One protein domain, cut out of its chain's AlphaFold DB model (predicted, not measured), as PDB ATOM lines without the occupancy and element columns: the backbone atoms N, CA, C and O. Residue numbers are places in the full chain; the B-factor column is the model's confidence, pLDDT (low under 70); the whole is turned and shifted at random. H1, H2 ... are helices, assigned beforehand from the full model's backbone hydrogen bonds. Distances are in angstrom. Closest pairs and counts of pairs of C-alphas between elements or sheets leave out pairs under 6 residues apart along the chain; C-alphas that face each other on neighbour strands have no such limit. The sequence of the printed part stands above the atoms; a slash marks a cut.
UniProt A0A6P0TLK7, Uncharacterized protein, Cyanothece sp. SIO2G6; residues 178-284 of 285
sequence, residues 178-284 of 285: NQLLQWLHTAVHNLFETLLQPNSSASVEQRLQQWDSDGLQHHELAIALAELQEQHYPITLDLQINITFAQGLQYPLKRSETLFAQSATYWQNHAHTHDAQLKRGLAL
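Overview. This is residues 178 to 284 of the 285 residues of an uncharacterized protein of Cyanothece sp. SIO2G6 (UniProt A0A6P0TLK7). H4 forms the core, with the long H1 crossing it on one side and H5 folding back along it on the opposite side. H3 packs on H4 and H1 at a third side, H6 packs on residues 263 to 268 of H5 at the fourth, and the small H2 packs on residues 191 to 195 of H1. The printed part has 107 residues with six named helices, H1 to H6 in chain order, and no named strand: all helix, mostly crossed packing. It is compact, with a radius of gyration of the C-alphas of 13.5 A and spans of 42 by 32 by 28 A.

Along the chain. Find C-alpha 178 at (-5.292, 34.479, -30.098); from there H1 runs 26.9 A to residue 196. H2 is residues 204 to 209, and H3 residues 220 to 230. H4, residues 237 to 248, covers 16.6 A, and H5, residues 253 to 269, covers 24.0 A. H6, residues 276 to 282, ends at C-alpha 282 (12.300, 22.881, -12.815).

Arrangement. Begin at the hub helices H1 and H4, which touch at a steep tilt of 60 degrees; their closest C-alphas, Val 188 and Asn 242, are 6.6 A apart. H4 and H5 form a helical hairpin at a shallow tilt of 26 degrees, closest at C-alphas 248 and 256, 4.1 A. H3 touches H1, closest at C-alphas 224 and 180, 6.5 A. H2 touches H1, C-alphas 207 and 194 being closest at 6.3 A. H6 touches H5, closest at C-alphas 282 and 267, 6.1 A. H1 and H5 are apart. Every O i to N i+4 pair is within hydrogen-bond range in H1, H2, H3, H4 and H6; in H5, 12 of 13 are.

Size, cuts and confidence. The farthest C-alphas, Ser 201 and Gln 231, are 42.1 A apart. The printed part has no cut and no long link. Look for pLDDT under 70 at residues 198 to 199, 212 to 215 and 271 to 284.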
ATOM      1  N   ASN A 178      -6.604  33.828 -30.191       88.44
ATOM      2  CA  ASN A 178      -5.292  34.479 -30.098       88.44
ATOM      3  C   ASN A 178      -5.140  35.283 -28.800       88.44
ATOM      4  O   ASN A 178      -4.092  35.248 -28.162       88.44
ATOM      5  N   GLN A 179      -6.187  36.020 -28.425       86.94
ATOM      6  CA  GLN A 179      -6.213  36.823 -27.207       86.94
ATOM      7  C   GLN A 179      -6.199  35.928 -25.967       86.94
ATOM      8  O   GLN A 179      -5.446  36.189 -25.037       86.94
ATOM      9  N   LEU A 180      -6.966  34.837 -25.992       89.75
ATOM     10  CA  LEU A 180      -7.008  33.855 -24.917       89.75
ATOM     11  C   LEU A 180      -5.653  33.160 -24.725       89.75
ATOM     12  O   LEU A 180      -5.171  33.038 -23.600       89.75
ATOM     13  N   LEU A 181      -4.990  32.779 -25.822       90.38
ATOM     14  CA  LEU A 181      -3.638  32.220 -25.782       90.38
ATOM     15  C   LEU A 181      -2.624  33.223 -25.209       90.38
ATOM     16  O   LEU A 181      -1.784  32.853 -24.389       90.38
ATOM     17  N   GLN A 182      -2.708  34.494 -25.614       89.12
ATOM     18  CA  GLN A 182      -1.856  35.551 -25.073       89.12
ATOM     19  C   GLN A 182      -2.071  35.716 -23.564       89.12
ATOM     20  O   GLN A 182      -1.095  35.754 -22.817       89.12
ATOM     21  N   TRP A 183      -3.323  35.763 -23.109       89.62
ATOM     22  CA  TRP A 183      -3.641  35.860 -21.689       89.62
ATOM     23  C   TRP A 183      -3.121  34.667 -20.889       89.62
ATOM     24  O   TRP A 183      -2.533  34.863 -19.832       89.62
ATOM     25  N   LEU A 184      -3.254  33.442 -21.406       90.25
ATOM     26  CA  LEU A 184      -2.697  32.250 -20.764       90.25
ATOM     27  C   LEU A 184      -1.173  32.331 -20.624       90.25
ATOM     28  O   LEU A 184      -0.637  32.026 -19.557       90.25
ATOM     29  N   HIS A 185      -0.471  32.764 -21.675       89.31
ATOM     30  CA  HIS A 185       0.975  32.965 -21.615       89.31
ATOM     31  C   HIS A 185       1.368  34.006 -20.565       89.31
ATOM     32  O   HIS A 185       2.279  33.746 -19.779       89.31
ATOM     33  N   THR A 186       0.686  35.153 -20.534       88.00
ATOM     34  CA  THR A 186       0.949  36.217 -19.559       88.00
ATOM     35  C   THR A 186       0.654  35.752 -18.134       88.00
ATOM     36  O   THR A 186       1.512  35.887 -17.264       88.00
ATOM     37  N   ALA A 187      -0.499  35.124 -17.895       87.56
ATOM     38  CA  ALA A 187      -0.897  34.651 -16.573       87.56
ATOM     39  C   ALA A 187       0.107  33.634 -16.008       87.56
ATOM     40  O   ALA A 187       0.544  33.757 -14.863       87.56
ATOM     41  N   VAL A 188       0.528  32.670 -16.832       86.69
ATOM     42  CA  VAL A 188       1.567  31.692 -16.482       86.69
ATOM     43  C   VAL A 188       2.916  32.371 -16.247       86.69
ATOM     44  O   VAL A 188       3.597  32.068 -15.270       86.69
ATOM     45  N   HIS A 189       3.323  33.288 -17.127       85.75
ATOM     46  CA  HIS A 189       4.584  34.009 -16.982       85.75
ATOM     47  C   HIS A 189       4.646  34.757 -15.647       85.75
ATOM     48  O   HIS A 189       5.610  34.582 -14.899       85.75
ATOM     49  N   ASN A 190       3.594  35.512 -15.327       84.81
ATOM     50  CA  ASN A 190       3.471  36.285 -14.095       84.81
ATOM     51  C   ASN A 190       3.442  35.382 -12.860       84.81
ATOM     52  O   ASN A 190       4.080  35.706 -11.860       84.81
ATOM     53  N   LEU A 191       2.773  34.226 -12.930       85.19
ATOM     54  CA  LEU A 191       2.794  33.240 -11.850       85.19
ATOM     55  C   LEU A 191       4.227  32.808 -11.523       85.19
ATOM     56  O   LEU A 191       4.644  32.851 -10.366       85.19
ATOM     57  N   PHE A 192       4.987  32.390 -12.536       83.12
ATOM     58  CA  PHE A 192       6.353  31.918 -12.319       83.12
ATOM     59  C   PHE A 192       7.291  33.039 -11.882       83.12
ATOM     60  O   PHE A 192       8.125  32.797 -11.017       83.12
ATOM     61  N   GLU A 193       7.155  34.252 -12.424       84.19
ATOM     62  CA  GLU A 193       7.900  35.416 -11.925       84.19
ATOM     63  C   GLU A 193       7.630  35.634 -10.435       84.19
ATOM     64  O   GLU A 193       8.571  35.698  -9.651       84.19
ATOM     65  N   THR A 194       6.359  35.641 -10.025       83.00
ATOM     66  CA  THR A 194       5.929  35.804  -8.628       83.00
ATOM     67  C   THR A 194       6.465  34.693  -7.716       83.00
ATOM     68  O   THR A 194       6.987  34.961  -6.629       83.00
ATOM     69  N   LEU A 195       6.409  33.434  -8.157       81.56
ATOM     70  CA  LEU A 195       6.888  32.285  -7.381       81.56
ATOM     71  C   LEU A 195       8.417  32.179  -7.310       81.56
ATOM     72  O   LEU A 195       8.944  31.683  -6.311       81.56
ATOM     73  N   LEU A 196       9.135  32.670  -8.318       81.81
ATOM     74  CA  LEU A 196      10.594  32.572  -8.413       81.81
ATOM     75  C   LEU A 196      11.322  33.860  -8.017       81.81
ATOM     76  O   LEU A 196      12.546  33.907  -8.141       81.81
ATOM     77  N   GLN A 197      10.610  34.883  -7.516       78.25
ATOM     78  CA  GLN A 197      11.224  36.140  -7.074       78.25
ATOM     79  C   GLN A 197      12.384  35.883  -6.094       78.25
ATOM     80  O   GLN A 197      12.152  35.419  -4.967       78.25
ATOM     81  N   PRO A 198      13.636  36.195  -6.479       65.94
ATOM     82  CA  PRO A 198      14.781  35.981  -5.612       65.94
ATOM     83  C   PRO A 198      14.726  36.944  -4.420       65.94
ATOM     84  O   PRO A 198      14.402  38.119  -4.572       65.94
ATOM     85  N   ASN A 199      15.099  36.455  -3.236       63.94
ATOM     86  CA  ASN A 199      15.166  37.225  -1.984       63.94
ATOM     87  C   ASN A 199      13.821  37.748  -1.444       63.94
ATOM     88  O   ASN A 199      13.811  38.682  -0.640       63.94
ATOM     89  N   SER A 200      12.692  37.149  -1.833       71.56
ATOM     90  CA  SER A 200      11.417  37.459  -1.185       71.56
ATOM     91  C   SER A 200      11.360  36.849   0.219       71.56
ATOM     92  O   SER A 200      11.568  35.651   0.395       71.56
ATOM     93  N   SER A 201      11.076  37.677   1.226       73.56
ATOM     94  CA  SER A 201      10.787  37.235   2.597       73.56
ATOM     95  C   SER A 201       9.329  36.800   2.787       73.56
ATOM     96  O   SER A 201       8.977  36.316   3.864       73.56
ATOM     97  N   ALA A 202       8.485  36.984   1.768       78.69
ATOM     98  CA  ALA A 202       7.078  36.618   1.800       78.69
ATOM     99  C   ALA A 202       6.892  35.109   1.593       78.69
ATOM    100  O   ALA A 202       7.594  34.479   0.794       78.69
ATOM    101  N   SER A 203       5.913  34.528   2.288       80.12
ATOM    102  CA  SER A 203       5.535  33.129   2.076       80.12
ATOM    103  C   SER A 203       4.986  32.917   0.658       80.12
ATOM    104  O   SER A 203       4.620  33.863  -0.044       80.12
ATOM    105  N   VAL A 204       4.929  31.663   0.203       75.19
ATOM    106  CA  VAL A 204       4.338  31.328  -1.104       75.19
ATOM    107  C   VAL A 204       2.877  31.776  -1.160       75.19
ATOM    108  O   VAL A 204       2.462  32.374  -2.145       75.19
ATOM    109  N   GLU A 205       2.123  31.582  -0.080       75.00
ATOM    110  CA  GLU A 205       0.721  31.990   0.026       75.00
ATOM    111  C   GLU A 205       0.560  33.505  -0.124       75.00
ATOM    112  O   GLU A 205      -0.306  33.963  -0.866       75.00
ATOM    113  N   GLN A 206       1.422  34.294   0.526       77.56
ATOM    114  CA  GLN A 206       1.392  35.756   0.423       77.56
ATOM    115  C   GLN A 206       1.698  36.241  -0.996       77.56
ATOM    116  O   GLN A 206       1.093  37.198  -1.468       77.56
ATOM    117  N   ARG A 207       2.614  35.565  -1.693       77.62
ATOM    118  CA  ARG A 207       2.941  35.885  -3.087       77.62
ATOM    119  C   ARG A 207       1.813  35.501  -4.038       77.62
ATOM    120  O   ARG A 207       1.510  36.258  -4.948       77.62
ATOM    121  N   LEU A 208       1.139  34.379  -3.797       76.69
ATOM    122  CA  LEU A 208      -0.023  33.963  -4.587       76.69
ATOM    123  C   LEU A 208      -1.231  34.885  -4.401       76.69
ATOM    124  O   LEU A 208      -1.954  35.126  -5.359       76.69
ATOM    125  N   GLN A 209      -1.419  35.469  -3.215       74.31
ATOM    126  CA  GLN A 209      -2.431  36.517  -3.011       74.31
ATOM    127  C   GLN A 209      -2.159  37.782  -3.838       74.31
ATOM    128  O   GLN A 209      -3.084  38.530  -4.132       74.31
ATOM    129  N   GLN A 210      -0.897  38.025  -4.200       71.31
ATOM    130  CA  GLN A 210      -0.462  39.146  -5.037       71.31
ATOM    131  C   GLN A 210      -0.352  38.771  -6.516       71.31
ATOM    132  O   GLN A 210       0.066  39.607  -7.317       71.31
ATOM    133  N   TRP A 211      -0.673  37.527  -6.886       72.75
ATOM    134  CA  TRP A 211      -0.658  37.117  -8.280       72.75
ATOM    135  C   TRP A 211      -1.804  37.807  -9.015       72.75
ATOM    136  O   TRP A 211      -2.941  37.338  -9.045       72.75
ATOM    137  N   ASP A 212      -1.451  38.941  -9.604       60.06
ATOM    138  CA  ASP A 212      -2.235  39.633 -10.605       60.06
ATOM    139  C   ASP A 212      -1.931  39.008 -11.970       60.06
ATOM    140  O   ASP A 212      -0.791  38.954 -12.451       60.06
ATOM    141  N   SER A 213      -2.958  38.424 -12.553       57.91
ATOM    142  CA  SER A 213      -2.882  37.598 -13.745       57.91
ATOM    143  C   SER A 213      -3.162  38.367 -15.035       57.91
ATOM    144  O   SER A 213      -3.280  37.729 -16.081       57.91
ATOM    145  N   ASP A 214      -3.206  39.705 -14.975       56.28
ATOM    146  CA  ASP A 214      -3.203  40.617 -16.130       56.28
ATOM    147  C   ASP A 214      -4.173  40.163 -17.245       56.28
ATOM    148  O   ASP A 214      -3.820  40.082 -18.425       56.28
ATOM    149  N   GLY A 215      -5.384  39.749 -16.859       60.72
ATOM    150  CA  GLY A 215      -6.370  39.200 -17.794       60.72
ATOM    151  C   GLY A 215      -7.251  38.102 -17.223       60.72
ATOM    152  O   GLY A 215      -8.458  38.120 -17.454       60.72
ATOM    153  N   LEU A 216      -6.644  37.122 -16.540       77.69
ATOM    154  CA  LEU A 216      -7.298  35.839 -16.244       77.69
ATOM    155  C   LEU A 216      -7.282  35.467 -14.777       77.69
ATOM    156  O   LEU A 216      -6.250  35.042 -14.262       77.69
ATOM    157  N   GLN A 217      -8.421  35.492 -14.104       78.25
ATOM    158  CA  GLN A 217      -8.479  34.964 -12.749       78.25
ATOM    159  C   GLN A 217      -8.062  33.489 -12.706       78.25
ATOM    160  O   GLN A 217      -8.175  32.727 -13.664       78.25
ATOM    161  N   HIS A 218      -7.589  33.070 -11.540       78.06
ATOM    162  CA  HIS A 218      -7.139  31.715 -11.256       78.06
ATOM    163  C   HIS A 218      -8.083  30.632 -11.815       78.06
ATOM    164  O   HIS A 218      -7.649  29.739 -12.552       78.06
ATOM    165  N   HIS A 219      -9.380  30.745 -11.519       79.06
ATOM    166  CA  HIS A 219     -10.392  29.780 -11.943       79.06
ATOM    167  C   HIS A 219     -10.687  29.827 -13.455       79.06
ATOM    168  O   HIS A 219     -11.165  28.842 -14.016       79.06
ATOM    169  N   GLU A 220     -10.360  30.934 -14.126       87.69
ATOM    170  CA  GLU A 220     -10.556  31.132 -15.566       87.69
ATOM    171  C   GLU A 220      -9.493  30.400 -16.392       87.69
ATOM    172  O   GLU A 220      -9.734  30.083 -17.550       87.69
ATOM    173  N   LEU A 221      -8.343  30.033 -15.808       88.88
ATOM    174  CA  LEU A 221      -7.292  29.285 -16.513       88.88
ATOM    175  C   LEU A 221      -7.767  27.924 -17.029       88.88
ATOM    176  O   LEU A 221      -7.377  27.493 -18.113       88.88
ATOM    177  N   ALA A 222      -8.587  27.224 -16.242       87.62
ATOM    178  CA  ALA A 222      -9.149  25.941 -16.652       87.62
ATOM    179  C   ALA A 222     -10.184  26.101 -17.768       87.62
ATOM    180  O   ALA A 222     -10.208  25.284 -18.685       87.62
ATOM    181  N   ILE A 223     -10.981  27.169 -17.701       89.75
ATOM    182  CA  ILE A 223     -11.976  27.517 -18.719       89.75
ATOM    183  C   ILE A 223     -11.258  27.861 -20.029       89.75
ATOM    184  O   ILE A 223     -11.514  27.237 -21.050       89.75
ATOM    185  N   ALA A 224     -10.274  28.758 -19.966       91.38
ATOM    186  CA  ALA A 224      -9.462  29.189 -21.095       91.38
ATOM    187  C   ALA A 224      -8.772  28.026 -21.819       91.38
ATOM    188  O   ALA A 224      -8.779  27.943 -23.048       91.38
ATOM    189  N   LEU A 225      -8.173  27.107 -21.054       90.94
ATOM    190  CA  LEU A 225      -7.523  25.930 -21.621       90.94
ATOM    191  C   LEU A 225      -8.535  25.005 -22.311       90.94
ATOM    192  O   LEU A 225      -8.269  24.554 -23.425       90.94
ATOM    193  N   ALA A 226      -9.676  24.740 -21.670       91.19
ATOM    194  CA  ALA A 226     -10.725  23.895 -22.234       91.19
ATOM    195  C   ALA A 226     -11.306  24.498 -23.524       91.19
ATOM    196  O   ALA A 226     -11.394  23.797 -24.528       91.19
ATOM    197  N   GLU A 227     -11.601  25.802 -23.543       91.94
ATOM    198  CA  GLU A 227     -12.136  26.496 -24.723       91.94
ATOM    199  C   GLU A 227     -11.176  26.414 -25.923       91.94
ATOM    200  O   GLU A 227     -11.595  26.099 -27.039       91.94
ATOM    201  N   LEU A 228      -9.870  26.629 -25.716       92.31
ATOM    202  CA  LEU A 228      -8.884  26.489 -26.796       92.31
ATOM    203  C   LEU A 228      -8.760  25.038 -27.292       92.31
ATOM    204  O   LEU A 228      -8.583  24.816 -28.493       92.31
ATOM    205  N   GLN A 229      -8.856  24.055 -26.391       91.62
ATOM    206  CA  GLN A 229      -8.816  22.631 -26.741       91.62
ATOM    207  C   GLN A 229     -10.048  22.205 -27.548       91.62
ATOM    208  O   GLN A 229      -9.900  21.532 -28.567       91.62
ATOM    209  N   GLU A 230     -11.247  22.626 -27.143       91.25
ATOM    210  CA  GLU A 230     -12.497  22.356 -27.864       91.25
ATOM    211  C   GLU A 230     -12.473  22.942 -29.281       91.25
ATOM    212  O   GLU A 230     -12.890  22.298 -30.249       91.25
ATOM    213  N   GLN A 231     -11.897  24.133 -29.432       88.62
ATOM    214  CA  GLN A 231     -11.719  24.788 -30.726       88.62
ATOM    215  C   GLN A 231     -10.562  24.211 -31.557       88.62
ATOM    216  O   GLN A 231     -10.309  24.690 -32.663       88.62
ATOM    217  N   HIS A 232      -9.866  23.181 -31.057       89.88
ATOM    218  CA  HIS A 232      -8.689  22.574 -31.684       89.88
ATOM    219  C   HIS A 232      -7.595  23.603 -32.021       89.88
ATOM    220  O   HIS A 232      -6.836  23.440 -32.981       89.88
ATOM    221  N   TYR A 233      -7.517  24.682 -31.238       91.12
ATOM    222  CA  TYR A 233      -6.514  25.717 -31.420       91.12
ATOM    223  C   TYR A 233      -5.143  25.177 -30.970       91.12
ATOM    224  O   TYR A 233      -5.066  24.471 -29.963       91.12
ATOM    225  N   PRO A 234      -4.037  25.449 -31.688       88.94
ATOM    226  CA  PRO A 234      -2.729  24.909 -31.328       88.94
ATOM    227  C   PRO A 234      -2.233  25.473 -29.988       88.94
ATOM    228  O   PRO A 234      -1.978  26.669 -29.862       88.94
ATOM    229  N   ILE A 235      -2.033  24.591 -29.004       89.38
ATOM    230  CA  ILE A 235      -1.453  24.913 -27.692       89.38
ATOM    231  C   ILE A 235      -0.222  24.035 -27.481       89.38
ATOM    232  O   ILE A 235      -0.310  22.808 -27.586       89.38
ATOM    233  N   THR A 236       0.921  24.638 -27.155       90.19
ATOM    234  CA  THR A 236       2.141  23.878 -26.862       90.19
ATOM    235  C   THR A 236       1.972  23.046 -25.595       90.19
ATOM    236  O   THR A 236       1.314  23.464 -24.641       90.19
ATOM    237  N   LEU A 237       2.586  21.862 -25.568       87.69
ATOM    238  CA  LEU A 237       2.540  20.990 -24.396       87.69
ATOM    239  C   LEU A 237       3.146  21.675 -23.159       87.69
ATOM    240  O   LEU A 237       2.587  21.565 -22.073       87.69
ATOM    241  N   ASP A 238       4.205  22.469 -23.342       87.75
ATOM    242  CA  ASP A 238       4.821  23.274 -22.279       87.75
ATOM    243  C   ASP A 238       3.820  24.221 -21.609       87.75
ATOM    244  O   ASP A 238       3.737  24.284 -20.380       87.75
ATOM    245  N   LEU A 239       3.012  24.930 -22.406       88.00
ATOM    246  CA  LEU A 239       2.000  25.833 -21.868       88.00
ATOM    247  C   LEU A 239       0.909  25.055 -21.124       88.00
ATOM    248  O   LEU A 239       0.520  25.459 -20.031       88.00
ATOM    249  N   GLN A 240       0.455  23.919 -21.662       90.38
ATOM    250  CA  GLN A 240      -0.546  23.074 -20.997       90.38
ATOM    251  C   GLN A 240      -0.050  22.573 -19.636       90.38
ATOM    252  O   GLN A 240      -0.785  22.617 -18.648       90.38
ATOM    253  N   ILE A 241       1.207  22.138 -19.560       89.19
ATOM    254  CA  ILE A 241       1.823  21.665 -18.318       89.19
ATOM    255  C   ILE A 241       1.977  22.800 -17.301       89.19
ATOM    256  O   ILE A 241       1.699  22.620 -16.113       89.19
ATOM    257  N   ASN A 242       2.349  23.991 -17.757       88.75
ATOM    258  CA  ASN A 242       2.424  25.168 -16.901       88.75
ATOM    259  C   ASN A 242       1.054  25.594 -16.354       88.75
ATOM    260  O   ASN A 242       0.933  25.918 -15.174       88.75
ATOM    261  N   ILE A 243       0.004  25.536 -17.177       88.75
ATOM    262  CA  ILE A 243      -1.372  25.773 -16.725       88.75
ATOM    263  C   ILE A 243      -1.804  24.682 -15.736       88.75
ATOM    264  O   ILE A 243      -2.417  24.992 -14.719       88.75
ATOM    265  N   THR A 244      -1.439  23.419 -15.979       88.25
ATOM    266  CA  THR A 244      -1.716  22.292 -15.067       88.25
ATOM    267  C   THR A 244      -1.094  22.537 -13.690       88.25
ATOM    268  O   THR A 244      -1.749  22.350 -12.664       88.25
ATOM    269  N   PHE A 245       0.145  23.036 -13.652       87.75
ATOM    270  CA  PHE A 245       0.781  23.474 -12.412       87.75
ATOM    271  C   PHE A 245      -0.003  24.611 -11.740       87.75
ATOM    272  O   PHE A 245      -0.350  24.507 -10.564       87.75
ATOM    273  N   ALA A 246      -0.339  25.664 -12.492       86.00
ATOM    274  CA  ALA A 246      -1.083  26.819 -11.988       86.00
ATOM    275  C   ALA A 246      -2.457  26.442 -11.404       86.00
ATOM    276  O   ALA A 246      -2.883  26.980 -10.383       86.00
ATOM    277  N   GLN A 247      -3.137  25.474 -12.019       84.50
ATOM    278  CA  GLN A 247      -4.389  24.907 -11.524       84.50
ATOM    279  C   GLN A 247      -4.198  24.169 -10.194       84.50
ATOM    280  O   GLN A 247      -5.048  24.268  -9.311       84.50
ATOM    281  N   GLY A 248      -3.081  23.455 -10.017       84.19
ATOM    282  CA  GLY A 248      -2.761  22.740  -8.779       84.19
ATOM    283  C   GLY A 248      -2.753  23.637  -7.539       84.19
ATOM    284  O   GLY A 248      -3.127  23.184  -6.459       84.19
ATOM    285  N   LEU A 249      -2.436  24.924  -7.694       81.00
ATOM    286  CA  LEU A 249      -2.434  25.909  -6.607       81.00
ATOM    287  C   LEU A 249      -3.834  26.222  -6.048       81.00
ATOM    288  O   LEU A 249      -3.944  26.803  -4.975       81.00
ATOM    289  N   GLN A 250      -4.900  25.849  -6.761       74.75
ATOM    290  CA  GLN A 250      -6.280  26.248  -6.451       74.75
ATOM    291  C   GLN A 250      -7.147  25.108  -5.921       74.75
ATOM    292  O   GLN A 250      -8.248  25.333  -5.419       74.75
ATOM    293  N   TYR A 251      -6.692  23.869  -6.082       76.12
ATOM    294  CA  TYR A 251      -7.468  22.697  -5.709       76.12
ATOM    295  C   TYR A 251      -7.147  22.219  -4.283       76.12
ATOM    296  O   TYR A 251      -6.123  22.580  -3.707       76.12
ATOM    297  N   PRO A 252      -8.013  21.380  -3.683       76.31
ATOM    298  CA  PRO A 252      -7.682  20.675  -2.450       76.31
ATOM    299  C   PRO A 252      -6.479  19.742  -2.639       76.31
ATOM    300  O   PRO A 252      -6.333  19.132  -3.703       76.31
ATOM    301  N   LEU A 253      -5.707  19.541  -1.564       77.62
ATOM    302  CA  LEU A 253      -4.407  18.851  -1.545       77.62
ATOM    303  C   LEU A 253      -4.327  17.606  -2.445       77.62
ATOM    304  O   LEU A 253      -3.445  17.511  -3.289       77.62
ATOM    305  N   LYS A 254      -5.291  16.684  -2.340       78.44
ATOM    306  CA  LYS A 254      -5.305  15.437  -3.122       78.44
ATOM    307  C   LYS A 254      -5.304  15.668  -4.643       78.44
ATOM    308  O   LYS A 254      -4.682  14.920  -5.394       78.44
ATOM    309  N   ARG A 255      -6.040  16.678  -5.115       80.31
ATOM    310  CA  ARG A 255      -6.100  17.023  -6.544       80.31
ATOM    311  C   ARG A 255      -4.875  17.839  -6.953       80.31
ATOM    312  O   ARG A 255      -4.346  17.601  -8.034       80.31
ATOM    313  N   SER A 256      -4.381  18.709  -6.077       83.81
ATOM    314  CA  SER A 256      -3.137  19.457  -6.283       83.81
ATOM    315  C   SER A 256      -1.925  18.547  -6.454       83.81
ATOM    316  O   SER A 256      -1.178  18.725  -7.407       83.81
ATOM    317  N   GLU A 257      -1.771  17.521  -5.611       83.62
ATOM    318  CA  GLU A 257      -0.682  16.537  -5.702       83.62
ATOM    319  C   GLU A 257      -0.617  15.879  -7.082       83.62
ATOM    320  O   GLU A 257       0.458  15.743  -7.660       83.62
ATOM    321  N   THR A 258      -1.774  15.515  -7.637       87.00
ATOM    322  CA  THR A 258      -1.845  14.891  -8.964       87.00
ATOM    323  C   THR A 258      -1.394  15.864 -10.054       87.00
ATOM    324  O   THR A 258      -0.601  15.495 -10.917       87.00
ATOM    325  N   LEU A 259      -1.867  17.110 -10.001       86.00
ATOM    326  CA  LEU A 259      -1.534  18.148 -10.982       86.00
ATOM    327  C   LEU A 259      -0.051  18.547 -10.905       86.00
ATOM    328  O   LEU A 259       0.617  18.683 -11.931       86.00
ATOM    329  N   PHE A 260       0.499  18.653  -9.696       86.88
ATOM    330  CA  PHE A 260       1.922  18.906  -9.489       86.88
ATOM    331  C   PHE A 260       2.784  17.730  -9.940       86.88
ATOM    332  O   PHE A 260       3.777  17.955 -10.621       86.88
ATOM    333  N   ALA A 261       2.394  16.486  -9.646       85.69
ATOM    334  CA  ALA A 261       3.126  15.304 -10.098       85.69
ATOM    335  C   ALA A 261       3.168  15.197 -11.630       85.69
ATOM    336  O   ALA A 261       4.208  14.848 -12.194       85.69
ATOM    337  N   GLN A 262       2.065  15.532 -12.311       86.81
ATOM    338  CA  GLN A 262       2.013  15.595 -13.774       86.81
ATOM    339  C   GLN A 262       3.006  16.625 -14.322       86.81
ATOM    340  O   GLN A 262       3.792  16.305 -15.216       86.81
ATOM    341  N   SER A 263       3.018  17.829 -13.745       87.19
ATOM    342  CA  SER A 263       3.950  18.881 -14.150       87.19
ATOM    343  C   SER A 263       5.412  18.524 -13.854       87.19
ATOM    344  O   SER A 263       6.261  18.614 -14.742       87.19
ATOM    345  N   ALA A 264       5.705  18.011 -12.658       84.31
ATOM    346  CA  ALA A 264       7.045  17.586 -12.256       84.31
ATOM    347  C   ALA A 264       7.605  16.502 -13.184       84.31
ATOM    348  O   ALA A 264       8.724  16.622 -13.680       84.31
ATOM    349  N   THR A 265       6.807  15.466 -13.462       87.19
ATOM    350  CA  THR A 265       7.210  14.349 -14.331       87.19
ATOM    351  C   THR A 265       7.562  14.842 -15.730       87.19
ATOM    352  O   THR A 265       8.541  14.392 -16.325       87.19
ATOM    353  N   TYR A 266       6.783  15.784 -16.265       86.94
ATOM    354  CA  TYR A 266       7.067  16.375 -17.564       86.94
ATOM    355  C   TYR A 266       8.412  17.105 -17.564       86.94
ATOM    356  O   TYR A 266       9.275  16.788 -18.385       86.94
ATOM    357  N   TRP A 267       8.628  18.022 -16.620       83.38
ATOM    358  CA  TRP A 267       9.846  18.834 -16.595       83.38
ATOM    359  C   TRP A 267      11.108  18.020 -16.299       83.38
ATOM    360  O   TRP A 267      12.139  18.252 -16.933       83.38
ATOM    361  N   GLN A 268      11.025  17.012 -15.428       81.81
ATOM    362  CA  GLN A 268      12.138  16.097 -15.145       81.81
ATOM    363  C   GLN A 268      12.582  15.325 -16.396       81.81
ATOM    364  O   GLN A 268      13.779  15.185 -16.643       81.81
ATOM    365  N   ASN A 269      11.634  14.883 -17.225       83.56
ATOM    366  CA  ASN A 269      11.930  14.129 -18.446       83.56
ATOM    367  C   ASN A 269      12.439  15.004 -19.606       83.56
ATOM    368  O   ASN A 269      13.016  14.475 -20.555       83.56
ATOM    369  N   HIS A 270      12.263  16.328 -19.533       77.69
ATOM    370  CA  HIS A 270      12.654  17.269 -20.592       77.69
ATOM    371  C   HIS A 270      13.844  18.168 -20.201       77.69
ATOM    372  O   HIS A 270      14.186  19.096 -20.935       77.69
ATOM    373  N   ALA A 271      14.538  17.873 -19.094       62.78
ATOM    374  CA  ALA A 271      15.586  18.706 -18.481       62.78
ATOM    375  C   ALA A 271      16.773  19.119 -19.389       62.78
ATOM    376  O   ALA A 271      17.552  20.002 -19.033       62.78
ATOM    377  N   HIS A 272      16.926  18.510 -20.568       59.31
ATOM    378  CA  HIS A 272      18.006  18.788 -21.526       59.31
ATOM    379  C   HIS A 272      17.689  19.895 -22.549       59.31
ATOM    380  O   HIS A 272      18.526  20.220 -23.394       59.31
ATOM    381  N   THR A 273      16.498  20.491 -22.486       59.00
ATOM    382  CA  THR A 273      16.045  21.513 -23.440       59.00
ATOM    383  C   THR A 273      16.462  22.920 -22.980       59.00
ATOM    384  O   THR A 273      16.382  23.241 -21.800       59.00
ATOM    385  N   HIS A 274      16.908  23.794 -23.892       54.81
ATOM    386  CA  HIS A 274      17.379  25.158 -23.564       54.81
ATOM    387  C   HIS A 274      16.246  26.173 -23.284       54.81
ATOM    388  O   HIS A 274      16.487  27.381 -23.291       54.81
ATOM    389  N   ASP A 275      15.022  25.707 -23.036       65.19
ATOM    390  CA  ASP A 275      13.849  26.566 -22.888       65.19
ATOM    391  C   ASP A 275      13.846  27.304 -21.534       65.19
ATOM    392  O   ASP A 275      14.073  26.725 -20.467       65.19
ATOM    393  N   ALA A 276      13.593  28.611 -21.573       63.34
ATOM    394  CA  ALA A 276      13.457  29.442 -20.385       63.34
ATOM    395  C   ALA A 276      12.243  29.041 -19.528       63.34
ATOM    396  O   ALA A 276      12.321  29.138 -18.303       63.34
ATOM    397  N   GLN A 277      11.152  28.559 -20.136       60.09
ATOM    398  CA  GLN A 277       9.984  28.054 -19.406       60.09
ATOM    399  C   GLN A 277      10.316  26.769 -18.645       60.09
ATOM    400  O   GLN A 277       9.935  26.623 -17.487       60.09
ATOM    401  N   LEU A 278      11.126  25.899 -19.247       58.66
ATOM    402  CA  LEU A 278      11.586  24.665 -18.620       58.66
ATOM    403  C   LEU A 278      12.445  24.920 -17.380       58.66
ATOM    404  O   LEU A 278      12.269  24.272 -16.350       58.66
ATOM    405  N   LYS A 279      13.335  25.916 -17.440       61.03
ATOM    406  CA  LYS A 279      14.136  26.331 -16.276       61.03
ATOM    407  C   LYS A 279      13.269  26.838 -15.124       61.03
ATOM    408  O   LYS A 279      13.612  26.604 -13.971       61.03
ATOM    409  N   ARG A 280      12.160  27.518 -15.429       64.75
ATOM    410  CA  ARG A 280      11.210  28.006 -14.418       64.75
ATOM    411  C   ARG A 280      10.389  26.872 -13.813       64.75
ATOM    412  O   ARG A 280      10.250  26.833 -12.598       64.75
ATOM    413  N   GLY A 281       9.917  25.936 -14.638       61.09
ATOM    414  CA  GLY A 281       9.217  24.736 -14.178       61.09
ATOM    415  C   GLY A 281      10.083  23.878 -13.255       61.09
ATOM    416  O   GLY A 281       9.653  23.531 -12.162       61.09
ATOM    417  N   LEU A 282      11.336  23.614 -13.644       58.81
ATOM    418  CA  LEU A 282      12.300  22.881 -12.815       58.81
ATOM    419  C   LEU A 282      12.666  23.602 -11.514       58.81
ATOM    420  O   LEU A 282      12.949  22.939 -10.532       58.81
ATOM    421  N   ALA A 283      12.673  24.936 -11.476       60.28
ATOM    422  CA  ALA A 283      13.031  25.676 -10.263       60.28
ATOM    423  C   ALA A 283      12.010  25.528  -9.115       60.28
ATOM    424  O   ALA A 283      12.308  25.926  -7.990       60.28
ATOM    425  N   LEU A 284      10.821  24.978  -9.388       61.88
ATOM    426  CA  LEU A 284       9.780  24.726  -8.387       61.88
ATOM    427  C   LEU A 284       9.742  23.276  -7.869       61.88
ATOM    428  O   LEU A 284       8.952  23.003  -6.963       61.88
TER     429      LEU A 284